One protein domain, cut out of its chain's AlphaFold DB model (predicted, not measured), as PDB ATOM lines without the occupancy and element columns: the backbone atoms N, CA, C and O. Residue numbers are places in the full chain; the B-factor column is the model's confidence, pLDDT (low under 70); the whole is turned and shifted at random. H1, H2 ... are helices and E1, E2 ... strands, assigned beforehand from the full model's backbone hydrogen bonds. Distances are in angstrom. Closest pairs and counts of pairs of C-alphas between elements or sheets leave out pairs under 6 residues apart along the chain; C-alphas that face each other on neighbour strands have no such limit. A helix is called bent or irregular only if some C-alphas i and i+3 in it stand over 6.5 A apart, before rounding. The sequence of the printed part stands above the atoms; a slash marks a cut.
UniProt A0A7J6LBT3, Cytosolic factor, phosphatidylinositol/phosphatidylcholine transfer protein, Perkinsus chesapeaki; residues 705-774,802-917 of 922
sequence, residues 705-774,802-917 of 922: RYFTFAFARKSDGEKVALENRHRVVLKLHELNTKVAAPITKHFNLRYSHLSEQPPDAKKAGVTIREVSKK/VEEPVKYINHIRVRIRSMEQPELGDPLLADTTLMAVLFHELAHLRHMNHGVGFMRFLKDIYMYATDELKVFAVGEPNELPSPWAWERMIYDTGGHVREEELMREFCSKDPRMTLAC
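This is residues 705 to 774 and 802 to 917 of the 922 residues of the protein "Cytosolic factor, phosphatidylinositol/phosphatidylcholine transfer protein" of Perkinsus chesapeaki (UniProt A0A7J6LBT3). A small sheet of three strands, E3, E5 and E4, has the helices H1 and H2 packed on one face, and beyond H2 the other helices follow in steps away from the sheet, H3 on H2, H4 on H3 and H5 on H4. At the far end from H5 lies the small hairpin of E1 and E2, with no contact to the sheet, while E4 and E5 run side by side towards the two cut ends at residues 774 and 802. The printed part has 186 residues with five named helices and five named strands, in the order E1 E2 H1 E3 E4 E5 H2 H3 H4 H5. The sheet E3 E5 E4 is mixed, E1 and E2 form an antiparallel sheet of two, and the class is mixed, helices and strands. The whole is compact, with a radius of gyration of the C-alphas of 17.8 A and spans of 54 by 47 by 34 A.

In the larger sheet, E3 is residues 753 to 756, E4 is residues 765 to 771 and 18.4 A long, and E5 is residues 807 to 814 and 22.3 A long. C-alpha 807 stands at (166.587, 128.347, 143.161). H1, residues 725 to 746, measures 30.4 A and has a kink of 28 degrees near residue 735; it is irregular, but only just, with C-alphas 738 and 741 6.8 A apart. H2 is residues 831 to 844, 20.1 A, and H3 is residues 852 to 867, 22.2 A. H4 is residues 885 to 893, and H5 is residues 899 to 907, ending at C-alpha 907 at (203.440, 125.820, 152.130). E1, residues 711 to 713, begins at C-alpha 711 at (168.954, 108.217, 166.983), and E2 is residues 719 to 721.

E5 is the inner strand. It is parallel to E3, with N 755 and O 812 3.0 A apart, and antiparallel to E4, with N 767 and O 811 2.8 A apart. H1 and H2 are on one face of this sheet, two layers, one of strands and one of helices. H2 is slantwise to the strands at a height over the sheet of 7.7 A, at 40 degrees to E4 on the local plane. H1 comes closest to E3 at the C-alphas of Leu 732 and Ser 755, 6.8 A apart. H1 and H2 only just touch, with 3 pairs of C-alphas within 8 A, the closest those of Thr 744 and Leu 842, 7.6 A. H3, the hub, touches H1, H2 and H4. H2 and H3 are a helical hairpin, a steep tilt of 41 degrees, opposite ways, closest at the C-alphas of Ala 843 and Leu 858, 5.6 A. H3 and H4 run the same way at a shallow tilt of 16 degrees, closest at the C-alphas of Lys 859 and Ile 890, 5.9 A. H4 and H5 are a helical hairpin, closest at the C-alphas of Trp 886 and Phe 906, 5.3 A, at a shallow tilt of 32 degrees, only just short of steep. The hairpin of E1 and E2 has N 712 and O 720 2.9 A apart; both strands are apart from the larger sheet. Every O i to N i+4 pair is within hydrogen-bond range in H2, H3 and H4, against 15 of 18 in H1 and 4 of 5 in H5.

The two C-alphas farthest apart are those of Val 802 and Gly 875, 55.3 A. Residues 775 to 801 are not printed, and C-alphas 774 and 802 are 9.6 A apart across the cut. The long links are E5 to H2 and H3 to H4. The mean pLDDT of the printed part is 80.4, and 41 residues are under 70, among them residues 768 to 774, 802 to 808 and 908 to 917.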
ATOM      1  N   ARG A 705     162.528 124.333 162.224       80.44
ATOM      2  CA  ARG A 705     163.504 125.168 161.502       80.44
ATOM      3  C   ARG A 705     164.889 124.547 161.373       80.44
ATOM      4  O   ARG A 705     165.697 125.101 160.640       80.44
ATOM      5  N   TYR A 706     165.153 123.445 162.073       83.88
ATOM      6  CA  TYR A 706     166.480 122.848 162.190       83.88
ATOM      7  C   TYR A 706     166.373 121.323 162.135       83.88
ATOM      8  O   TYR A 706     165.812 120.707 163.049       83.88
ATOM      9  N   PHE A 707     166.919 120.692 161.088       77.06
ATOM     10  CA  PHE A 707     167.022 119.230 161.082       77.06
ATOM     11  C   PHE A 707     167.926 118.774 162.233       77.06
ATOM     12  O   PHE A 707     169.042 119.268 162.399       77.06
ATOM     13  N   THR A 708     167.396 117.859 163.038       73.88
ATOM     14  CA  THR A 708     168.031 117.299 164.235       73.88
ATOM     15  C   THR A 708     167.619 115.840 164.391       73.88
ATOM     16  O   THR A 708     166.480 115.473 164.070       73.88
ATOM     17  N   PHE A 709     168.511 114.992 164.886       74.88
ATOM     18  CA  PHE A 709     168.351 113.537 164.854       74.88
ATOM     19  C   PHE A 709     167.816 112.983 166.178       74.88
ATOM     20  O   PHE A 709     168.010 113.564 167.242       74.88
ATOM     21  N   ALA A 710     167.079 111.872 166.094       72.69
ATOM     22  CA  ALA A 710     166.497 111.183 167.251       72.69
ATOM     23  C   ALA A 710     167.277 109.918 167.652       72.69
ATOM     24  O   ALA A 710     167.098 109.416 168.757       72.69
ATOM     25  N   PHE A 711     168.140 109.411 166.765       76.81
ATOM     26  CA  PHE A 711     168.954 108.217 166.983       76.81
ATOM     27  C   PHE A 711     170.304 108.351 166.267       76.81
ATOM     28  O   PHE A 711     170.371 108.963 165.200       76.81
ATOM     29  N   ALA A 712     171.338 107.728 166.828       72.38
ATOM     30  CA  ALA A 712     172.637 107.484 166.204       72.38
ATOM     31  C   ALA A 712     172.826 105.979 165.929       72.38
ATOM     32  O   ALA A 712     171.977 105.163 166.304       72.38
ATOM     33  N   ARG A 713     173.939 105.603 165.289       70.81
ATOM     34  CA  ARG A 713     174.390 104.206 165.182       70.81
ATOM     35  C   ARG A 713     175.767 104.037 165.819       70.81
ATOM     36  O   ARG A 713     176.649 104.846 165.547       70.81
ATOM     37  N   LYS A 714     175.953 102.976 166.601       68.06
ATOM     38  CA  LYS A 714     177.273 102.496 167.045       68.06
ATOM     39  C   LYS A 714     178.000 101.755 165.915       68.06
ATOM     40  O   LYS A 714     177.415 101.448 164.874       68.06
ATOM     41  N   SER A 715     179.283 101.461 166.127       60.81
ATOM     42  CA  SER A 715     180.160 100.747 165.182       60.81
ATOM     43  C   SER A 715     179.747  99.291 164.915       60.81
ATOM     44  O   SER A 715     180.070  98.751 163.860       60.81
ATOM     45  N   ASP A 716     178.991  98.680 165.828       73.19
ATOM     46  CA  ASP A 716     178.331  97.373 165.686       73.19
ATOM     47  C   ASP A 716     176.985  97.434 164.925       73.19
ATOM     48  O   ASP A 716     176.429  96.403 164.543       73.19
ATOM     49  N   GLY A 717     176.465  98.640 164.675       71.12
ATOM     50  CA  GLY A 717     175.171  98.894 164.047       71.12
ATOM     51  C   GLY A 717     173.989  99.082 165.011       71.12
ATOM     52  O   GLY A 717     172.882  99.336 164.514       71.12
ATOM     53  N   GLU A 718     174.181  99.006 166.336       79.06
ATOM     54  CA  GLU A 718     173.147  99.297 167.344       79.06
ATOM     55  C   GLU A 718     172.607 100.725 167.176       79.06
ATOM     56  O   GLU A 718     173.362 101.671 166.942       79.06
ATOM     57  N   LYS A 719     171.283 100.900 167.312       77.69
ATOM     58  CA  LYS A 719     170.643 102.223 167.332       77.69
ATOM     59  C   LYS A 719     170.572 102.766 168.755       77.69
ATOM     60  O   LYS A 719     169.783 102.270 169.555       77.69
ATOM     61  N   VAL A 720     171.300 103.843 169.021       75.56
ATOM     62  CA  VAL A 720     171.260 104.570 170.300       75.56
ATOM     63  C   VAL A 720     170.292 105.746 170.179       75.56
ATOM     64  O   VAL A 720     170.308 106.440 169.163       75.56
ATOM     65  N   ALA A 721     169.442 105.986 171.180       74.38
ATOM     66  CA  ALA A 721     168.580 107.169 171.216       74.38
ATOM     67  C   ALA A 721     169.399 108.438 171.513       74.38
ATOM     68  O   ALA A 721     170.303 108.417 172.340       74.38
ATOM     69  N   LEU A 722     169.081 109.550 170.844       74.69
ATOM     70  CA  LEU A 722     169.749 110.834 171.069       74.69
ATOM     71  C   LEU A 722     168.915 111.737 171.973       74.69
ATOM     72  O   LEU A 722     167.983 112.417 171.531       74.69
ATOM     73  N   GLU A 723     169.299 111.775 173.243       72.12
ATOM     74  CA  GLU A 723     168.704 112.659 174.238       72.12
ATOM     75  C   GLU A 723     169.013 114.142 173.955       72.12
ATOM     76  O   GLU A 723     169.787 114.509 173.057       72.12
ATOM     77  N   ASN A 724     168.334 115.027 174.691       76.94
ATOM     78  CA  ASN A 724     168.527 116.482 174.658       76.94
ATOM     79  C   ASN A 724     168.452 117.143 173.268       76.94
ATOM     80  O   ASN A 724     168.951 118.248 173.062       76.94
ATOM     81  N   ARG A 725     167.735 116.526 172.317       80.06
ATOM     82  CA  ARG A 725     167.445 117.078 170.975       80.06
ATOM     83  C   ARG A 725     166.894 118.516 171.019       80.06
ATOM     84  O   ARG A 725     167.167 119.310 170.124       80.06
ATOM     85  N   HIS A 726     166.187 118.876 172.091       82.25
ATOM     86  CA  HIS A 726     165.710 120.236 172.354       82.25
ATOM     87  C   HIS A 726     166.855 121.259 172.543       82.25
ATOM     88  O   HIS A 726     166.781 122.367 172.014       82.25
ATOM     89  N   ARG A 727     167.956 120.880 173.209       84.38
ATOM     90  CA  ARG A 727     169.147 121.731 173.391       84.38
ATOM     91  C   ARG A 727     169.930 121.909 172.094       84.38
ATOM     92  O   ARG A 727     170.384 123.017 171.829       84.38
ATOM     93  N   VAL A 728     169.994 120.886 171.236       86.88
ATOM     94  CA  VAL A 728     170.561 121.018 169.877       86.88
ATOM     95  C   VAL A 728     169.784 122.042 169.047       86.88
ATOM     96  O   VAL A 728     170.397 122.905 168.426       86.88
ATOM     97  N   VAL A 729     168.445 121.999 169.061       88.44
ATOM     98  CA  VAL A 729     167.606 122.986 168.351       88.44
ATOM     99  C   VAL A 729     167.888 124.414 168.836       88.44
ATOM    100  O   VAL A 729     168.014 125.328 168.019       88.44
ATOM    101  N   LEU A 730     168.030 124.611 170.149       89.25
ATOM    102  CA  LEU A 730     168.358 125.916 170.728       89.25
ATOM    103  C   LEU A 730     169.790 126.361 170.387       89.25
ATOM    104  O   LEU A 730     169.986 127.524 170.036       89.25
ATOM    105  N   LYS A 731     170.774 125.451 170.392       91.25
ATOM    106  CA  LYS A 731     172.163 125.771 170.027       91.25
ATOM    107  C   LYS A 731     172.314 126.089 168.539       91.25
ATOM    108  O   LYS A 731     172.956 127.075 168.195       91.25
ATOM    109  N   LEU A 732     171.648 125.345 167.653       92.12
ATOM    110  CA  LEU A 732     171.562 125.682 166.226       92.12
ATOM    111  C   LEU A 732     170.894 127.043 166.005       92.12
ATOM    112  O   LEU A 732     171.346 127.810 165.159       92.12
ATOM    113  N   HIS A 733     169.862 127.381 166.786       93.31
ATOM    114  CA  HIS A 733     169.250 128.708 166.730       93.31
ATOM    115  C   HIS A 733     170.209 129.818 167.177       93.31
ATOM    116  O   HIS A 733     170.269 130.870 166.535       93.31
ATOM    117  N   GLU A 734     170.975 129.591 168.240       93.12
ATOM    118  CA  GLU A 734     172.004 130.514 168.715       93.12
ATOM    119  C   GLU A 734     173.110 130.724 167.673       93.12
ATOM    120  O   GLU A 734     173.357 131.863 167.276       93.12
ATOM    121  N   LEU A 735     173.696 129.639 167.151       94.50
ATOM    122  CA  LEU A 735     174.693 129.668 166.074       94.50
ATOM    123  C   LEU A 735     174.163 130.413 164.840       94.50
ATOM    124  O   LEU A 735     174.827 131.303 164.311       94.50
ATOM    125  N   ASN A 736     172.933 130.116 164.412       94.62
ATOM    126  CA  ASN A 736     172.312 130.768 163.263       94.62
ATOM    127  C   ASN A 736     172.145 132.286 163.465       94.62
ATOM    128  O   ASN A 736     172.374 133.062 162.539       94.62
ATOM    129  N   THR A 737     171.713 132.718 164.654       93.12
ATOM    130  CA  THR A 737     171.294 134.110 164.906       93.12
ATOM    131  C   THR A 737     172.400 135.022 165.429       93.12
ATOM    132  O   THR A 737     172.459 136.176 165.008       93.12
ATOM    133  N   LYS A 738     173.277 134.531 166.315       94.19
ATOM    134  CA  LYS A 738     174.378 135.312 166.904       94.19
ATOM    135  C   LYS A 738     175.664 135.271 166.080       94.19
ATOM    136  O   LYS A 738     176.465 136.192 166.198       94.19
ATOM    137  N   VAL A 739     175.864 134.229 165.267       95.94
ATOM    138  CA  VAL A 739     177.160 133.948 164.623       95.94
ATOM    139  C   VAL A 739     177.040 133.924 163.096       95.94
ATOM    140  O   VAL A 739     177.537 134.825 162.422       95.94
ATOM    141  N   ALA A 740     176.312 132.958 162.528       96.12
ATOM    142  CA  ALA A 740     176.240 132.767 161.079       96.12
ATOM    143  C   ALA A 740     175.583 133.947 160.344       96.12
ATOM    144  O   ALA A 740     176.127 134.429 159.348       96.12
ATOM    145  N   ALA A 741     174.445 134.462 160.821       94.25
ATOM    146  CA  ALA A 741     173.770 135.583 160.163       94.25
ATOM    147  C   ALA A 741     174.588 136.900 160.189       94.25
ATOM    148  O   ALA A 741     174.660 137.553 159.145       94.25
ATOM    149  N   PRO A 742     175.257 137.299 161.294       96.50
ATOM    150  CA  PRO A 742     176.196 138.425 161.278       96.50
ATOM    151  C   PRO A 742     177.394 138.240 160.335       96.50
ATOM    152  O   PRO A 742     177.644 139.128 159.518       96.50
ATOM    153  N   ILE A 743     178.082 137.090 160.377       96.94
ATOM    154  CA  ILE A 743     179.244 136.800 159.510       96.94
ATOM    155  C   ILE A 743     178.836 136.830 158.034       96.94
ATOM    156  O   ILE A 743     179.447 137.527 157.222       96.94
ATOM    157  N   THR A 744     177.758 136.132 157.670       95.62
ATOM    158  CA  THR A 744     177.301 136.088 156.272       95.62
ATOM    159  C   THR A 744     176.796 137.437 155.769       95.62
ATOM    160  O   THR A 744     177.046 137.774 154.614       95.62
ATOM    161  N   LYS A 745     176.184 138.264 156.627       94.62
ATOM    162  CA  LYS A 745     175.840 139.651 156.291       94.62
ATOM    163  C   LYS A 745     177.081 140.522 156.058       94.62
ATOM    164  O   LYS A 745     177.052 141.340 155.143       94.62
ATOM    165  N   HIS A 746     178.134 140.376 156.865       96.19
ATOM    166  CA  HIS A 746     179.374 141.145 156.711       96.19
ATOM    167  C   HIS A 746     180.100 140.777 155.406       96.19
ATOM    168  O   HIS A 746     180.371 141.645 154.581       96.19
ATOM    169  N   PHE A 747     180.318 139.483 155.160       95.56
ATOM    170  CA  PHE A 747     181.048 138.989 153.985       95.56
ATOM    171  C   PHE A 747     180.175 138.753 152.731       95.56
ATOM    172  O   PHE A 747     180.634 138.124 151.773       95.56
ATOM    173  N   ASN A 748     178.930 139.248 152.719       92.94
ATOM    174  CA  ASN A 748     177.951 139.111 151.626       92.94
ATOM    175  C   ASN A 748     177.735 137.654 151.140       92.94
ATOM    176  O   ASN A 748     177.553 137.385 149.952       92.94
ATOM    177  N   LEU A 749     177.772 136.698 152.071       92.25
ATOM    178  CA  LEU A 749     177.517 135.280 151.817       92.25
ATOM    179  C   LEU A 749     176.013 134.979 151.904       92.25
ATOM    180  O   LEU A 749     175.254 135.699 152.554       92.25
ATOM    181  N   ARG A 750     175.566 133.876 151.289       86.12
ATOM    182  CA  ARG A 750     174.166 133.425 151.369       86.12
ATOM    183  C   ARG A 750     174.070 131.918 151.590       86.12
ATOM    184  O   ARG A 750     174.541 131.131 150.772       86.12
ATOM    185  N   TYR A 751     173.379 131.539 152.662       90.88
ATOM    186  CA  TYR A 751     172.898 130.182 152.909       90.88
ATOM    187  C   TYR A 751     171.373 130.181 153.064       90.88
ATOM    188  O   TYR A 751     170.751 131.218 153.294       90.88
ATOM    189  N   SER A 752     170.766 129.013 152.884       86.31
ATOM    190  CA  SER A 752     169.313 128.813 152.865       86.31
ATOM    191  C   SER A 752     168.809 128.034 154.083       86.31
ATOM    192  O   SER A 752     167.651 128.184 154.467       86.31
ATOM    193  N   HIS A 753     169.657 127.188 154.674       87.06
ATOM    194  CA  HIS A 753     169.355 126.407 155.874       87.06
ATOM    195  C   HIS A 753     170.650 126.042 156.619       87.06
ATOM    196  O   HIS A 753     171.693 125.873 155.983       87.06
ATOM    197  N   LEU A 754     170.563 125.891 157.942       90.19
ATOM    198  CA  LEU A 754     171.612 125.374 158.828       90.19
ATOM    199  C   LEU A 754     171.022 124.189 159.606       90.19
ATOM    200  O   LEU A 754     169.903 124.312 160.097       90.19
ATOM    201  N   SER A 755     171.728 123.065 159.746       88.44
ATOM    202  CA  SER A 755     171.239 121.928 160.547       88.44
ATOM    203  C   SER A 755     172.321 121.181 161.321       88.44
ATOM    204  O   SER A 755     173.514 121.356 161.072       88.44
ATOM    205  N   GLU A 756     171.886 120.283 162.213       86.44
ATOM    206  CA  GLU A 756     172.733 119.206 162.733       86.44
ATOM    207  C   GLU A 756     173.189 118.327 161.552       86.44
ATOM    208  O   GLU A 756     172.424 118.063 160.616       86.44
ATOM    209  N   GLN A 757     174.439 117.883 161.580       82.69
ATOM    210  CA  GLN A 757     174.955 116.815 160.726       82.69
ATOM    211  C   GLN A 757     174.389 115.449 161.178       82.69
ATOM    212  O   GLN A 757     174.234 115.237 162.382       82.69
ATOM    213  N   PRO A 758     174.102 114.499 160.264       72.56
ATOM    214  CA  PRO A 758     173.736 113.135 160.650       72.56
ATOM    215  C   PRO A 758     174.819 112.485 161.534       72.56
ATOM    216  O   PRO A 758     175.994 112.569 161.173       72.56
ATOM    217  N   PRO A 759     174.467 111.808 162.646       65.06
ATOM    218  CA  PRO A 759     175.440 111.160 163.532       65.06
ATOM    219  C   PRO A 759     176.273 110.063 162.857       65.06
ATOM    220  O   PRO A 759     177.342 109.718 163.335       65.06
ATOM    221  N   ASP A 760     175.778 109.495 161.758       61.84
ATOM    222  CA  ASP A 760     176.442 108.477 160.942       61.84
ATOM    223  C   ASP A 760     177.244 109.058 159.757       61.84
ATOM    224  O   ASP A 760     177.927 108.316 159.048       61.84
ATOM    225  N   ALA A 761     177.209 110.377 159.536       61.47
ATOM    226  CA  ALA A 761     178.010 111.040 158.509       61.47
ATOM    227  C   ALA A 761     179.418 111.374 159.030       61.47
ATOM    228  O   ALA A 761     179.570 111.981 160.086       61.47
ATOM    229  N   LYS A 762     180.458 111.047 158.252       55.84
ATOM    230  CA  LYS A 762     181.869 111.234 158.651       55.84
ATOM    231  C   LYS A 762     182.361 112.690 158.647       55.84
ATOM    232  O   LYS A 762     183.374 112.979 159.277       55.84
ATOM    233  N   LYS A 763     181.704 113.590 157.907       55.47
ATOM    234  CA  LYS A 763     182.142 114.978 157.677       55.47
ATOM    235  C   LYS A 763     180.974 115.959 157.804       55.47
ATOM    236  O   LYS A 763     179.849 115.628 157.415       55.47
ATOM    237  N   ALA A 764     181.274 117.152 158.313       60.97
ATOM    238  CA  ALA A 764     180.434 118.333 158.138       60.97
ATOM    239  C   ALA A 764     180.436 118.751 156.651       60.97
ATOM    240  O   ALA A 764     181.180 118.177 155.849       60.97
ATOM    241  N   GLY A 765     179.544 119.662 156.258       74.25
ATOM    242  CA  GLY A 765     179.575 120.155 154.883       74.25
ATOM    243  C   GLY A 765     178.444 121.095 154.478       74.25
ATOM    244  O   GLY A 765     177.256 120.828 154.709       74.25
ATOM    245  N   VAL A 766     178.809 122.147 153.747       77.56
ATOM    246  CA  VAL A 766     177.933 122.865 152.820       77.56
ATOM    247  C   VAL A 766     177.504 121.917 151.705       77.56
ATOM    248  O   VAL A 766     178.318 121.319 151.011       77.56
ATOM    249  N   THR A 767     176.197 121.816 151.478       73.00
ATOM    250  CA  THR A 767     175.644 121.086 150.334       73.00
ATOM    251  C   THR A 767     174.707 121.972 149.531       73.00
ATOM    252  O   THR A 767     173.690 122.446 150.039       73.00
ATOM    253  N   ILE A 768     175.058 122.190 148.265       69.81
ATOM    254  CA  ILE A 768     174.262 122.955 147.305       69.81
ATOM    255  C   ILE A 768     173.255 121.999 146.661       69.81
ATOM    256  O   ILE A 768     173.625 120.948 146.140       69.81
ATOM    257  N   ARG A 769     171.965 122.339 146.713       62.22
ATOM    258  CA  ARG A 769     170.887 121.569 146.076       62.22
ATOM    259  C   ARG A 769     170.120 122.430 145.088       62.22
ATOM    260  O   ARG A 769     169.605 123.485 145.450       62.22
ATOM    261  N   GLU A 770     169.986 121.941 143.863       59.09
ATOM    262  CA  GLU A 770     169.018 122.470 142.906       59.09
ATOM    263  C   GLU A 770     167.598 122.068 143.337       59.09
ATOM    264  O   GLU A 770     167.340 120.898 143.633       59.09
ATOM    265  N   VAL A 771     166.668 123.026 143.387       60.91
ATOM    266  CA  VAL A 771     165.242 122.734 143.593       60.91
ATOM    267  C   VAL A 771     164.565 122.619 142.234       60.91
ATOM    268  O   VAL A 771     164.394 123.613 141.530       60.91
ATOM    269  N   SER A 772     164.164 121.401 141.875       48.72
ATOM    270  CA  SER A 772     163.507 121.116 140.603       48.72
ATOM    271  C   SER A 772     162.129 121.787 140.483       48.72
ATOM    272  O   SER A 772     161.383 121.948 141.453       48.72
ATOM    273  N   LYS A 773     161.808 122.209 139.254       50.41
ATOM    274  CA  LYS A 773     160.639 123.032 138.908       50.41
ATOM    275  C   LYS A 773     159.312 122.399 139.357       50.41
ATOM    276  O   LYS A 773     159.006 121.267 138.990       50.41
ATOM    277  N   LYS A 774     158.454 123.187 140.013       46.44
ATOM    278  CA  LYS A 774     156.996 122.988 139.957       46.44
ATOM    279  C   LYS A 774     156.437 123.886 138.859       46.44
ATOM    280  O   LYS A 774     156.477 125.102 138.998       46.44
ATOM    281  N   VAL A 802     154.289 129.405 133.340       51.88
ATOM    282  CA  VAL A 802     155.248 130.320 133.965       51.88
ATOM    283  C   VAL A 802     156.409 129.517 134.558       51.88
ATOM    284  O   VAL A 802     156.253 128.797 135.548       51.88
ATOM    285  N   GLU A 803     157.591 129.635 133.955       50.19
ATOM    286  CA  GLU A 803     158.820 129.037 134.481       50.19
ATOM    287  C   GLU A 803     159.456 129.948 135.541       50.19
ATOM    288  O   GLU A 803     160.034 130.988 135.224       50.19
ATOM    289  N   GLU A 804     159.392 129.552 136.815       51.06
ATOM    290  CA  GLU A 804     160.174 130.218 137.861       51.06
ATOM    291  C   GLU A 804     161.690 129.981 137.682       51.06
ATOM    292  O   GLU A 804     162.103 128.885 137.279       51.06
ATOM    293  N   PRO A 805     162.545 130.965 138.033       50.84
ATOM    294  CA  PRO A 805     163.995 130.804 137.990       50.84
ATOM    295  C   PRO A 805     164.472 129.730 138.976       50.84
ATOM    296  O   PRO A 805     163.952 129.610 140.089       50.84
ATOM    297  N   VAL A 806     165.501 128.980 138.573       54.03
ATOM    298  CA  VAL A 806     166.107 127.909 139.378       54.03
ATOM    299  C   VAL A 806     166.656 128.480 140.686       54.03
ATOM    300  O   VAL A 806     167.483 129.392 140.692       54.03
ATOM    301  N   LYS A 807     166.187 127.936 141.811       59.78
ATOM    302  CA  LYS A 807     166.587 128.347 143.161       59.78
ATOM    303  C   LYS A 807     167.555 127.318 143.734       59.78
ATOM    304  O   LYS A 807     167.155 126.204 144.066       59.78
ATOM    305  N   TYR A 808     168.817 127.712 143.868       65.50
ATOM    306  CA  TYR A 808     169.819 126.948 144.605       65.50
ATOM    307  C   TYR A 808     169.574 127.089 146.113       65.50
ATOM    308  O   TYR A 808     169.438 128.200 146.627       65.50
ATOM    309  N   ILE A 809     169.511 125.960 146.816       75.81
ATOM    310  CA  ILE A 809     169.458 125.891 148.277       75.81
ATOM    311  C   ILE A 809     170.847 125.517 148.787       75.81
ATOM    312  O   ILE A 809     171.298 124.385 148.617       75.81
ATOM    313  N   ASN A 810     171.496 126.471 149.449       83.31
ATOM    314  CA  ASN A 810     172.770 126.274 150.133       83.31
ATOM    315  C   ASN A 810     172.482 125.787 151.560       83.31
ATOM    316  O   ASN A 810     171.985 126.552 152.389       83.31
ATOM    317  N   HIS A 811     172.746 124.513 151.844       85.88
ATOM    318  CA  HIS A 811     172.449 123.889 153.132       85.88
ATOM    319  C   HIS A 811     173.739 123.578 153.896       85.88
ATOM    320  O   HIS A 811     174.445 122.633 153.542       85.88
ATOM    321  N   ILE A 812     174.017 124.360 154.942       90.00
ATOM    322  CA  ILE A 812     175.131 124.138 155.870       90.00
ATOM    323  C   ILE A 812     174.737 123.043 156.865       90.00
ATOM    324  O   ILE A 812     173.662 123.120 157.465       90.00
ATOM    325  N   ARG A 813     175.610 122.058 157.094       87.56
ATOM    326  CA  ARG A 813     175.425 121.046 158.143       87.56
ATOM    327  C   ARG A 813     176.630 121.040 159.067       87.56
ATOM    328  O   ARG A 813     177.733 120.736 158.624       87.56
ATOM    329  N   VAL A 814     176.401 121.363 160.335       87.56
ATOM    330  CA  VAL A 814     177.442 121.446 161.365       87.56
ATOM    331  C   VAL A 814     177.360 120.256 162.317       87.56
ATOM    332  O   VAL A 814     176.274 119.816 162.710       87.56
ATOM    333  N   ARG A 815     178.520 119.738 162.722       84.44
ATOM    334  CA  ARG A 815     178.610 118.741 163.791       84.44
ATOM    335  C   ARG A 815     178.356 119.426 165.133       84.44
ATOM    336  O   ARG A 815     179.133 120.282 165.531       84.44
ATOM    337  N   ILE A 816     177.275 119.050 165.818       85.81
ATOM    338  CA  ILE A 816     176.924 119.604 167.141       85.81
ATOM    339  C   ILE A 816     177.356 118.686 168.298       85.81
ATOM    340  O   ILE A 816     177.532 119.148 169.424       85.81
ATOM    341  N   ARG A 817     177.529 117.386 168.034       80.50
ATOM    342  CA  ARG A 817     177.775 116.361 169.058       80.50
ATOM    343  C   ARG A 817     179.113 115.653 168.879       80.50
ATOM    344  O   ARG A 817     179.606 115.475 167.757       80.50
ATOM    345  N   SER A 818     179.666 115.186 169.993       73.81
ATOM    346  CA  SER A 818     180.765 114.225 169.966       73.81
ATOM    347  C   SER A 818     180.272 112.844 169.499       73.81
ATOM    348  O   SER A 818     179.127 112.466 169.736       73.81
ATOM    349  N   MET A 819     181.145 112.096 168.818       62.31
ATOM    350  CA  MET A 819     180.911 110.699 168.401       62.31
ATOM    351  C   MET A 819     181.280 109.708 169.511       62.31
ATOM    352  O   MET A 819     181.039 108.512 169.396       62.31
ATOM    353  N   GLU A 820     181.941 110.204 170.553       57.47
ATOM    354  CA  GLU A 820     182.909 109.421 171.314       57.47
ATOM    355  C   GLU A 820     182.347 108.807 172.591       57.47
ATOM    356  O   GLU A 820     182.879 107.821 173.096       57.47
ATOM    357  N   GLN A 821     181.296 109.418 173.133       56.16
ATOM    358  CA  GLN A 821     180.739 109.099 174.446       56.16
ATOM    359  C   GLN A 821     179.198 109.172 174.429       56.16
ATOM    360  O   GLN A 821     178.610 109.928 175.206       56.16
ATOM    361  N   PRO A 822     178.507 108.417 173.548       49.22
ATOM    362  CA  PRO A 822     177.044 108.448 173.471       49.22
ATOM    363  C   PRO A 822     176.365 107.913 174.745       49.22
ATOM    364  O   PRO A 822     175.204 108.225 174.982       49.22
ATOM    365  N   GLU A 823     177.080 107.153 175.584       43.38
ATOM    366  CA  GLU A 823     176.570 106.639 176.864       43.38
ATOM    367  C   GLU A 823     176.636 107.665 178.028       43.38
ATOM    368  O   GLU A 823     176.074 107.403 179.090       43.38
ATOM    369  N   LEU A 824     177.326 108.811 177.884       49.00
ATOM    370  CA  LEU A 824     177.653 109.715 179.012       49.00
ATOM    371  C   LEU A 824     176.635 110.857 179.250       49.00
ATOM    372  O   LEU A 824     176.938 111.848 179.916       49.00
ATOM    373  N   GLY A 825     175.422 110.737 178.707       58.41
ATOM    374  CA  GLY A 825     174.335 111.708 178.876       58.41
ATOM    375  C   GLY A 825     174.275 112.774 177.779       58.41
ATOM    376  O   GLY A 825     173.462 112.665 176.864       58.41
ATOM    377  N   ASP A 826     175.095 113.827 177.864       57.84
ATOM    378  CA  ASP A 826     174.927 115.037 177.034       57.84
ATOM    379  C   ASP A 826     176.214 115.532 176.334       57.84
ATOM    380  O   ASP A 826     176.782 116.553 176.717       57.84
ATOM    381  N   PRO A 827     176.685 114.842 175.278       67.19
ATOM    382  CA  PRO A 827     177.927 115.182 174.586       67.19
ATOM    383  C   PRO A 827     177.713 116.221 173.465       67.19
ATOM    384  O   PRO A 827     177.916 115.929 172.280       67.19
ATOM    385  N   LEU A 828     177.279 117.434 173.821       80.25
ATOM    386  CA  LEU A 828     177.425 118.605 172.942       80.25
ATOM    387  C   LEU A 828     178.903 119.017 172.906       80.25
ATOM    388  O   LEU A 828     179.554 119.011 173.946       80.25
ATOM    389  N   LEU A 829     179.416 119.389 171.732       84.94
ATOM    390  CA  LEU A 829     180.771 119.945 171.612       84.94
ATOM    391  C   LEU A 829     180.839 121.340 172.255       84.94
ATOM    392  O   LEU A 829     179.844 122.074 172.270       84.94
ATOM    393  N   ALA A 830     182.019 121.714 172.743       87.69
ATOM    394  CA  ALA A 830     182.311 123.020 173.313       87.69
ATOM    395  C   ALA A 830     182.088 124.149 172.296       87.69
ATOM    396  O   ALA A 830     182.288 123.989 171.090       87.69
ATOM    397  N   ASP A 831     181.704 125.328 172.788       88.81
ATOM    398  CA  ASP A 831     181.321 126.461 171.942       88.81
ATOM    399  C   ASP A 831     182.421 126.886 170.958       88.81
ATOM    400  O   ASP A 831     182.107 127.244 169.825       88.81
ATOM    401  N   THR A 832     183.697 126.790 171.331       90.00
ATOM    402  CA  THR A 832     184.835 127.091 170.447       90.00
ATOM    403  C   THR A 832     185.051 126.024 169.372       90.00
ATOM    404  O   THR A 832     185.273 126.385 168.216       90.00
ATOM    405  N   THR A 833     184.873 124.736 169.691       90.50
ATOM    406  CA  THR A 833     184.787 123.645 168.701       90.50
ATOM    407  C   THR A 833     183.635 123.904 167.713       90.50
ATOM    408  O   THR A 833     183.809 123.788 166.497       90.50
ATOM    409  N   LEU A 834     182.457 124.310 168.210       91.38
ATOM    410  CA  LEU A 834     181.290 124.633 167.378       91.38
ATOM    411  C   LEU A 834     181.522 125.864 166.488       91.38
ATOM    412  O   LEU A 834     181.106 125.854 165.328       91.38
ATOM    413  N   MET A 835     182.195 126.902 167.002       93.88
ATOM    414  CA  MET A 835     182.621 128.054 166.201       93.88
ATOM    415  C   MET A 835     183.575 127.621 165.087       93.88
ATOM    416  O   MET A 835     183.343 127.973 163.936       93.88
ATOM    417  N   ALA A 836     184.599 126.823 165.403       92.81
ATOM    418  CA  ALA A 836     185.608 126.388 164.440       92.81
ATOM    419  C   ALA A 836     184.991 125.631 163.254       92.81
ATOM    420  O   ALA A 836     185.228 125.984 162.097       92.81
ATOM    421  N   VAL A 837     184.124 124.653 163.545       91.75
ATOM    422  CA  VAL A 837     183.360 123.915 162.527       91.75
ATOM    423  C   VAL A 837     182.478 124.870 161.715       91.75
ATOM    424  O   VAL A 837     182.486 124.820 160.489       91.75
ATOM    425  N   LEU A 838     181.745 125.782 162.363       95.06
ATOM    426  CA  LEU A 838     180.885 126.735 161.654       95.06
ATOM    427  C   LEU A 838     181.680 127.704 160.760       95.06
ATOM    428  O   LEU A 838     181.229 128.004 159.659       95.06
ATOM    429  N   PHE A 839     182.846 128.191 161.188       96.50
ATOM    430  CA  PHE A 839     183.671 129.117 160.402       96.50
ATOM    431  C   PHE A 839     184.258 128.440 159.159       96.50
ATOM    432  O   PHE A 839     184.224 129.035 158.082       96.50
ATOM    433  N   HIS A 840     184.695 127.182 159.282       94.25
ATOM    434  CA  HIS A 840     185.139 126.353 158.158       94.25
ATOM    435  C   HIS A 840     184.030 126.204 157.098       94.25
ATOM    436  O   HIS A 840     184.232 126.499 155.919       94.25
ATOM    437  N   GLU A 841     182.814 125.849 157.526       93.06
ATOM    438  CA  GLU A 841     181.661 125.731 156.623       93.06
ATOM    439  C   GLU A 841     181.212 127.079 156.028       93.06
ATOM    440  O   GLU A 841     180.735 127.143 154.894       93.06
ATOM    441  N   LEU A 842     181.372 128.187 156.758       94.94
ATOM    442  CA  LEU A 842     181.081 129.524 156.235       94.94
ATOM    443  C   LEU A 842     182.109 129.976 155.187       94.94
ATOM    444  O   LEU A 842     181.718 130.623 154.214       94.94
ATOM    445  N   ALA A 843     183.382 129.592 155.317       94.25
ATOM    446  CA  ALA A 843     184.391 129.821 154.283       94.25
ATOM    447  C   ALA A 843     184.068 129.046 152.986       94.25
ATOM    448  O   ALA A 843     184.205 129.594 151.884       94.25
ATOM    449  N   HIS A 844     183.515 127.831 153.101       90.88
ATOM    450  CA  HIS A 844     183.032 127.047 151.957       90.88
ATOM    451  C   HIS A 844     181.855 127.675 151.188       90.88
ATOM    452  O   HIS A 844     181.662 127.355 150.019       90.88
ATOM    453  N   LEU A 845     181.128 128.655 151.745       89.38
ATOM    454  CA  LEU A 845     180.153 129.443 150.966       89.38
ATOM    455  C   LEU A 845     180.801 130.350 149.896       89.38
ATOM    456  O   LEU A 845     180.073 130.950 149.101       89.38
ATOM    457  N   ARG A 846     182.134 130.489 149.891       89.12
ATOM    458  CA  ARG A 846     182.902 131.277 148.912       89.12
ATOM    459  C   ARG A 846     183.996 130.464 148.210       89.12
ATOM    460  O   ARG A 846     184.182 130.639 147.010       89.12
ATOM    461  N   HIS A 847     184.700 129.595 148.934       85.25
ATOM    462  CA  HIS A 847     185.813 128.802 148.404       85.25
ATOM    463  C   HIS A 847     185.604 127.316 148.724       85.25
ATOM    464  O   HIS A 847     185.759 126.892 149.865       85.25
ATOM    465  N   MET A 848     185.237 126.508 147.725       79.69
ATOM    466  CA  MET A 848     185.008 125.063 147.916       79.69
ATOM    467  C   MET A 848     186.310 124.259 148.092       79.69
ATOM    468  O   MET A 848     186.266 123.131 148.572       79.69
ATOM    469  N   ASN A 849     187.459 124.828 147.718       78.00
ATOM    470  CA  ASN A 849     188.789 124.232 147.821       78.00
ATOM    471  C   ASN A 849     189.631 124.920 148.911       78.00
ATOM    472  O   ASN A 849     189.658 126.146 148.992       78.00
ATOM    473  N   HIS A 850     190.389 124.147 149.695       84.69
ATOM    474  CA  HIS A 850     191.257 124.625 150.790       84.69
ATOM    475  C   HIS A 850     192.553 125.330 150.326       84.69
ATOM    476  O   HIS A 850     193.604 125.176 150.940       84.69
ATOM    477  N   GLY A 851     192.498 126.087 149.226       83.12
ATOM    478  CA  GLY A 851     193.626 126.864 148.698       83.12
ATOM    479  C   GLY A 851     193.889 128.167 149.469       83.12
ATOM    480  O   GLY A 851     193.153 128.523 150.390       83.12
ATOM    481  N   VAL A 852     194.887 128.944 149.030       84.69
ATOM    482  CA  VAL A 852     195.284 130.230 149.654       84.69
ATOM    483  C   VAL A 852     194.103 131.203 149.824       84.69
ATOM    484  O   VAL A 852     194.022 131.913 150.825       84.69
ATOM    485  N   GLY A 853     193.145 131.214 148.887       86.31
ATOM    486  CA  GLY A 853     191.917 132.013 148.997       86.31
ATOM    487  C   GLY A 853     191.009 131.593 150.162       86.31
ATOM    488  O   GLY A 853     190.534 132.451 150.902       86.31
ATOM    489  N   PHE A 854     190.825 130.286 150.381       93.06
ATOM    490  CA  PHE A 854     190.109 129.760 151.548       93.06
ATOM    491  C   PHE A 854     190.874 130.044 152.841       93.06
ATOM    492  O   PHE A 854     190.275 130.503 153.802       93.06
ATOM    493  N   MET A 855     192.194 129.830 152.853       94.00
ATOM    494  CA  MET A 855     193.057 130.087 154.010       94.00
ATOM    495  C   MET A 855     192.963 131.551 154.481       94.00
ATOM    496  O   MET A 855     192.696 131.805 155.657       94.00
ATOM    497  N   ARG A 856     193.114 132.514 153.556       94.94
ATOM    498  CA  ARG A 856     192.922 133.951 153.822       94.94
ATOM    499  C   ARG A 856     191.500 134.245 154.306       94.94
ATOM    500  O   ARG A 856     191.327 134.868 155.347       94.94
ATOM    501  N   PHE A 857     190.482 133.742 153.610       97.12
ATOM    502  CA  PHE A 857     189.092 134.042 153.959       97.12
ATOM    503  C   PHE A 857     188.646 133.422 155.295       97.12
ATOM    504  O   PHE A 857     187.849 134.017 156.019       97.12
ATOM    505  N   LEU A 858     189.180 132.255 155.663       97.19
ATOM    506  CA  LEU A 858     188.952 131.650 156.971       97.19
ATOM    507  C   LEU A 858     189.605 132.490 158.075       97.19
ATOM    508  O   LEU A 858     188.948 132.771 159.077       97.19
ATOM    509  N   LYS A 859     190.844 132.966 157.870       97.06
ATOM    510  CA  LYS A 859     191.491 133.934 158.770       97.06
ATOM    511  C   LYS A 859     190.612 135.177 158.971       97.06
ATOM    512  O   LYS A 859     190.356 135.535 160.119       97.06
ATOM    513  N   ASP A 860     190.096 135.779 157.895       97.62
ATOM    514  CA  ASP A 860     189.212 136.956 157.972       97.62
ATOM    515  C   ASP A 860     187.950 136.682 158.813       97.62
ATOM    516  O   ASP A 860     187.540 137.516 159.625       97.62
ATOM    517  N   ILE A 861     187.337 135.500 158.655       98.06
ATOM    518  CA  ILE A 861     186.163 135.078 159.435       98.06
ATOM    519  C   ILE A 861     186.503 134.945 160.927       98.06
ATOM    520  O   ILE A 861     185.745 135.448 161.760       98.06
ATOM    521  N   TYR A 862     187.631 134.315 161.274       97.88
ATOM    522  CA  TYR A 862     188.080 134.193 162.667       97.88
ATOM    523  C   TYR A 862     188.415 135.557 163.287       97.88
ATOM    524  O   TYR A 862     187.989 135.814 164.415       97.88
ATOM    525  N   MET A 863     189.093 136.455 162.558       96.81
ATOM    526  CA  MET A 863     189.354 137.823 163.025       96.81
ATOM    527  C   MET A 863     188.039 138.563 163.293       96.81
ATOM    528  O   MET A 863     187.811 139.033 164.404       96.81
ATOM    529  N   TYR A 864     187.101 138.575 162.340       97.75
ATOM    530  CA  TYR A 864     185.798 139.232 162.514       97.75
ATOM    531  C   TYR A 864     184.980 138.650 163.689       97.75
ATOM    532  O   TYR A 864     184.324 139.390 164.429       97.75
ATOM    533  N   ALA A 865     185.048 137.335 163.914       96.75
ATOM    534  CA  ALA A 865     184.409 136.681 165.057       96.75
ATOM    535  C   ALA A 865     185.059 137.033 166.412       96.75
ATOM    536  O   ALA A 865     184.353 137.155 167.421       96.75
ATOM    537  N   THR A 866     186.383 137.212 166.424       95.94
ATOM    538  CA  THR A 866     187.200 137.533 167.606       95.94
ATOM    539  C   THR A 866     187.179 139.026 167.939       95.94
ATOM    540  O   THR A 866     187.232 139.385 169.115       95.94
ATOM    541  N   ASP A 867     187.039 139.906 166.943       95.38
ATOM    542  CA  ASP A 867     187.132 141.362 167.101       95.38
ATOM    543  C   ASP A 867     185.792 142.083 167.130       95.38
ATOM    544  O   ASP A 867     185.498 142.777 168.102       95.38
ATOM    545  N   GLU A 868     184.960 141.888 166.113       95.75
ATOM    546  CA  GLU A 868     183.724 142.656 165.945       95.75
ATOM    547  C   GLU A 868     182.527 141.985 166.629       95.75
ATOM    548  O   GLU A 868     181.667 142.660 167.198       95.75
ATOM    549  N   LEU A 869     182.462 140.648 166.601       94.38
ATOM    550  CA  LEU A 869     181.355 139.899 167.206       94.38
ATOM    551  C   LEU A 869     181.602 139.497 168.667       94.38
ATOM    552  O   LEU A 869     180.634 139.312 169.404       94.38
ATOM    553  N   LYS A 870     182.869 139.347 169.081       94.75
ATOM    554  CA  LYS A 870     183.279 138.807 170.395       94.75
ATOM    555  C   LYS A 870     182.609 137.459 170.735       94.75
ATOM    556  O   LYS A 870     182.207 137.228 171.873       94.75
ATOM    557  N   VAL A 871     182.482 136.573 169.738       91.94
ATOM    558  CA  VAL A 871     181.873 135.226 169.874       91.94
ATOM    559  C   VAL A 871     182.890 134.083 169.884       91.94
ATOM    560  O   VAL A 871     182.513 132.943 170.139       91.94
ATOM    561  N   PHE A 872     184.164 134.371 169.613       93.19
ATOM    562  CA  PHE A 872     185.264 133.414 169.704       93.19
ATOM    563  C   PHE A 872     186.284 133.880 170.751       93.19
ATOM    564  O   PHE A 872     186.553 135.078 170.863       93.19
ATOM    565  N   ALA A 873     186.830 132.935 171.517       87.38
ATOM    566  CA  ALA A 873     187.827 133.172 172.556       87.38
ATOM    567  C   ALA A 873     189.079 132.337 172.263       87.38
ATOM    568  O   ALA A 873     188.989 131.137 172.010       87.38
ATOM    569  N   VAL A 874     190.241 132.988 172.287       89.81
ATOM    570  CA  VAL A 874     191.534 132.373 171.966       89.81
ATOM    571  C   VAL A 874     192.097 131.658 173.199       89.81
ATOM    572  O   VAL A 874     192.031 132.194 174.303       89.81
ATOM    573  N   GLY A 875     192.674 130.468 173.003       80.62
ATOM    574  CA  GLY A 875     193.321 129.670 174.056       80.62
ATOM    575  C   GLY A 875     192.466 128.545 174.655       80.62
ATOM    576  O   GLY A 875     193.001 127.711 175.381       80.62
ATOM    577  N   GLU A 876     191.175 128.472 174.325       84.88
ATOM    578  CA  GLU A 876     190.319 127.330 174.677       84.88
ATOM    579  C   GLU A 876     190.627 126.109 173.785       84.88
ATOM    580  O   GLU A 876     190.823 126.271 172.573       84.88
ATOM    581  N   PRO A 877     190.636 124.876 174.323       83.25
ATOM    582  CA  PRO A 877     190.959 123.680 173.551       83.25
ATOM    583  C   PRO A 877     189.898 123.384 172.483       83.25
ATOM    584  O   PRO A 877     188.697 123.465 172.734       83.25
ATOM    585  N   ASN A 878     190.350 122.982 171.295       87.88
ATOM    586  CA  ASN A 878     189.488 122.452 170.241       87.88
ATOM    587  C   ASN A 878     189.378 120.927 170.395       87.88
ATOM    588  O   ASN A 878     190.399 120.240 170.366       87.88
ATOM    589  N   GLU A 879     188.167 120.382 170.529       85.44
ATOM    590  CA  GLU A 879     187.952 118.921 170.579       85.44
ATOM    591  C   GLU A 879     188.084 118.254 169.203       85.44
ATOM    592  O   GLU A 879     188.323 117.052 169.113       85.44
ATOM    593  N   LEU A 880     187.919 119.023 168.124       81.75
ATOM    594  CA  LEU A 880     188.047 118.577 166.735       81.75
ATOM    595  C   LEU A 880     189.112 119.428 166.016       81.75
ATOM    596  O   LEU A 880     188.788 120.164 165.079       81.75
ATOM    597  N   PRO A 881     190.386 119.372 166.456       84.56
ATOM    598  CA  PRO A 881     191.449 120.178 165.873       84.56
ATOM    599  C   PRO A 881     191.689 119.765 164.418       84.56
ATOM    600  O   PRO A 881     191.757 118.577 164.097       84.56
ATOM    601  N   SER A 882     191.857 120.749 163.532       84.75
ATOM    602  CA  SER A 882     192.141 120.472 162.121       84.75
ATOM    603  C   SER A 882     193.441 119.668 161.966       84.75
ATOM    604  O   SER A 882     194.409 119.934 162.690       84.75
ATOM    605  N   PRO A 883     193.530 118.716 161.013       80.88
ATOM    606  CA  PRO A 883     194.803 118.093 160.655       80.88
ATOM    607  C   PRO A 883     195.806 119.123 160.108       80.88
ATOM    608  O   PRO A 883     197.014 118.975 160.322       80.88
ATOM    609  N   TRP A 884     195.319 120.191 159.468       85.38
ATOM    610  CA  TRP A 884     196.131 121.243 158.868       85.38
ATOM    611  C   TRP A 884     196.726 122.171 159.928       85.38
ATOM    612  O   TRP A 884     196.015 122.793 160.715       85.38
ATOM    613  N   ALA A 885     198.052 122.298 159.934       88.31
ATOM    614  CA  ALA A 885     198.754 123.124 160.912       88.31
ATOM    615  C   ALA A 885     198.499 124.630 160.719       88.31
ATOM    616  O   ALA A 885     198.329 125.334 161.709       88.31
ATOM    617  N   TRP A 886     198.372 125.102 159.473       92.38
ATOM    618  CA  TRP A 886     197.959 126.477 159.167       92.38
ATOM    619  C   TRP A 886     196.545 126.792 159.682       92.38
ATOM    620  O   TRP A 886     196.281 127.901 160.133       92.38
ATOM    621  N   GLU A 887     195.632 125.817 159.676       93.06
ATOM    622  CA  GLU A 887     194.265 126.022 160.165       93.06
ATOM    623  C   GLU A 887     194.216 126.037 161.697       93.06
ATOM    624  O   GLU A 887     193.536 126.881 162.282       93.06
ATOM    625  N   ARG A 888     195.003 125.172 162.355       92.44
ATOM    626  CA  ARG A 888     195.231 125.273 163.804       92.44
ATOM    627  C   ARG A 888     195.836 126.628 164.167       92.44
ATOM    628  O   ARG A 888     195.298 127.294 165.030       92.44
ATOM    629  N   MET A 889     196.832 127.110 163.424       93.38
ATOM    630  CA  MET A 889     197.430 128.436 163.622       93.38
ATOM    631  C   MET A 889     196.415 129.593 163.480       93.38
ATOM    632  O   MET A 889     196.517 130.582 164.203       93.38
ATOM    633  N   ILE A 890     195.401 129.474 162.610       95.94
ATOM    634  CA  ILE A 890     194.269 130.422 162.559       95.94
ATOM    635  C   ILE A 890     193.398 130.310 163.823       95.94
ATOM    636  O   ILE A 890     193.075 131.335 164.420       95.94
ATOM    637  N   TYR A 891     193.037 129.097 164.256       95.75
ATOM    638  CA  TYR A 891     192.250 128.870 165.480       95.75
ATOM    639  C   TYR A 891     192.981 129.384 166.738       95.75
ATOM    640  O   TYR A 891     192.436 130.198 167.484       95.75
ATOM    641  N   ASP A 892     194.239 128.978 166.920       93.38
ATOM    642  CA  ASP A 892     195.108 129.258 168.070       93.38
ATOM    643  C   ASP A 892     195.452 130.753 168.214       93.38
ATOM    644  O   ASP A 892     195.906 131.188 169.270       93.38
ATOM    645  N   THR A 893     195.212 131.557 167.171       94.38
ATOM    646  CA  THR A 893     195.366 133.022 167.184       94.38
ATOM    647  C   THR A 893     194.040 133.784 167.069       94.38
ATOM    648  O   THR A 893     194.043 135.012 167.095       94.38
ATOM    649  N   GLY A 894     192.895 133.115 166.886       94.81
ATOM    650  CA  GLY A 894     191.650 133.797 166.502       94.81
ATOM    651  C   GLY A 894     191.811 134.628 165.220       94.81
ATOM    652  O   GLY A 894     191.295 135.739 165.122       94.81
ATOM    653  N   GLY A 895     192.605 134.128 164.269       94.38
ATOM    654  CA  GLY A 895     192.980 134.802 163.025       94.38
ATOM    655  C   GLY A 895     194.118 135.829 163.142       94.38
ATOM    656  O   GLY A 895     194.585 136.320 162.113       94.38
ATOM    657  N   HIS A 896     194.624 136.130 164.344       95.44
ATOM    658  CA  HIS A 896     195.710 137.097 164.581       95.44
ATOM    659  C   HIS A 896     197.113 136.555 164.242       95.44
ATOM    660  O   HIS A 896     198.057 136.662 165.022       95.44
ATOM    661  N   VAL A 897     197.261 135.988 163.046       93.38
ATOM    662  CA  VAL A 897     198.514 135.446 162.512       93.38
ATOM    663  C   VAL A 897     199.041 136.319 161.368       93.38
ATOM    664  O   VAL A 897     198.273 136.784 160.514       93.38
ATOM    665  N   ARG A 898     200.361 136.552 161.327       91.06
ATOM    666  CA  ARG A 898     201.016 137.263 160.213       91.06
ATOM    667  C   ARG A 898     200.852 136.472 158.920       91.06
ATOM    668  O   ARG A 898     200.925 135.247 158.925       91.06
ATOM    669  N   GLU A 899     200.633 137.151 157.804       85.56
ATOM    670  CA  GLU A 899     200.346 136.453 156.550       85.56
ATOM    671  C   GLU A 899     201.570 135.684 156.044       85.56
ATOM    672  O   GLU A 899     201.462 134.532 155.648       85.56
ATOM    673  N   GLU A 900     202.754 136.268 156.200       86.44
ATOM    674  CA  GLU A 900     204.050 135.664 155.880       86.44
ATOM    675  C   GLU A 900     204.380 134.450 156.766       86.44
ATOM    676  O   GLU A 900     205.266 133.667 156.441       86.44
ATOM    677  N   GLU A 901     203.733 134.303 157.922       89.31
ATOM    678  CA  GLU A 901     203.876 133.162 158.839       89.31
ATOM    679  C   GLU A 901     202.857 132.069 158.518       89.31
ATOM    680  O   GLU A 901     203.237 130.914 158.315       89.31
ATOM    681  N   LEU A 902     201.592 132.459 158.351       90.19
ATOM    682  CA  LEU A 902     200.513 131.571 157.934       90.19
ATOM    683  C   LEU A 902     200.799 130.935 156.565       90.19
ATOM    684  O   LEU A 902     200.640 129.727 156.413       90.19
ATOM    685  N   MET A 903     201.293 131.718 155.598       86.12
ATOM    686  CA  MET A 903     201.753 131.207 154.304       86.12
ATOM    687  C   MET A 903     202.898 130.205 154.481       86.12
ATOM    688  O   MET A 903     202.842 129.129 153.900       86.12
ATOM    689  N   ARG A 904     203.906 130.481 155.323       86.38
ATOM    690  CA  ARG A 904     205.014 129.529 155.539       86.38
ATOM    691  C   ARG A 904     204.528 128.164 156.037       86.38
ATOM    692  O   ARG A 904     204.990 127.160 155.503       86.38
ATOM    693  N   GLU A 905     203.579 128.101 156.975       84.62
ATOM    694  CA  GLU A 905     203.030 126.810 157.442       84.62
ATOM    695  C   GLU A 905     201.940 126.223 156.524       84.62
ATOM    696  O   GLU A 905     201.676 125.022 156.566       84.62
ATOM    697  N   PHE A 906     201.343 127.024 155.636       83.69
ATOM    698  CA  PHE A 906     200.518 126.521 154.531       83.69
ATOM    699  C   PHE A 906     201.374 125.787 153.487       83.69
ATOM    700  O   PHE A 906     201.015 124.705 153.025       83.69
ATOM    701  N   CYS A 907     202.543 126.340 153.160       76.81
ATOM    702  CA  CYS A 907     203.440 125.820 152.130       76.81
ATOM    703  C   CYS A 907     204.392 124.717 152.629       76.81
ATOM    704  O   CYS A 907     204.939 123.978 151.814       76.81
ATOM    705  N   SER A 908     204.596 124.566 153.945       68.44
ATOM    706  CA  SER A 908     205.623 123.670 154.515       68.44
ATOM    707  C   SER A 908     205.382 122.167 154.302       68.44
ATOM    708  O   SER A 908     206.288 121.373 154.564       68.44
ATOM    709  N   LYS A 909     204.179 121.751 153.864       55.53
ATOM    710  CA  LYS A 909     203.758 120.331 153.830       55.53
ATOM    711  C   LYS A 909     203.049 119.848 152.559       55.53
ATOM    712  O   LYS A 909     202.698 118.673 152.503       55.53
ATOM    713  N   ASP A 910     202.887 120.681 151.531       49.62
ATOM    714  CA  ASP A 910     202.485 120.208 150.196       49.62
ATOM    715  C   ASP A 910     203.531 120.628 149.149       49.62
ATOM    716  O   ASP A 910     203.582 121.806 148.784       49.62
ATOM    717  N   PRO A 911     204.344 119.688 148.622       39.94
ATOM    718  CA  PRO A 911     205.348 119.981 147.599       39.94
ATOM    719  C   PRO A 911     204.792 120.697 146.360       39.94
ATOM    720  O   PRO A 911     205.524 121.444 145.709       39.94
ATOM    721  N   ARG A 912     203.498 120.523 146.053       42.19
ATOM    722  CA  ARG A 912     202.811 121.162 144.919       42.19
ATOM    723  C   ARG A 912     202.486 122.632 145.191       42.19
ATOM    724  O   ARG A 912     202.384 123.411 144.250       42.19
ATOM    725  N   MET A 913     202.343 123.024 146.460       46.03
ATOM    726  CA  MET A 913     202.063 124.411 146.844       46.03
ATOM    727  C   MET A 913     203.323 125.275 146.908       46.03
ATOM    728  O   MET A 913     203.202 126.486 146.782       46.03
ATOM    729  N   THR A 914     204.525 124.690 147.000       42.59
ATOM    730  CA  THR A 914     205.809 125.424 147.023       42.59
ATOM    731  C   THR A 914     205.912 126.501 145.929       42.59
ATOM    732  O   THR A 914     206.365 127.611 146.193       42.59
ATOM    733  N   LEU A 915     205.420 126.206 144.717       41.47
ATOM    734  CA  LEU A 915     205.399 127.120 143.565       41.47
ATOM    735  C   LEU A 915     204.478 128.343 143.735       41.47
ATOM    736  O   LEU A 915     204.730 129.378 143.125       41.47
ATOM    737  N   ALA A 916     203.437 128.254 144.565       39.06
ATOM    738  CA  ALA A 916     202.533 129.367 144.864       39.06
ATOM    739  C   ALA A 916     203.087 130.322 145.943       39.06
ATOM    740  O   ALA A 916     202.473 131.351 146.220       39.06
ATOM    741  N   CYS A 917     204.225 129.983 146.559       40.78
ATOM    742  CA  CYS A 917     204.731 130.629 147.774       40.78
ATOM    743  C   CYS A 917     206.052 131.391 147.589       40.78
ATOM    744  O   CYS A 917     206.546 131.988 148.542       40.78
TER     745      CYS A 917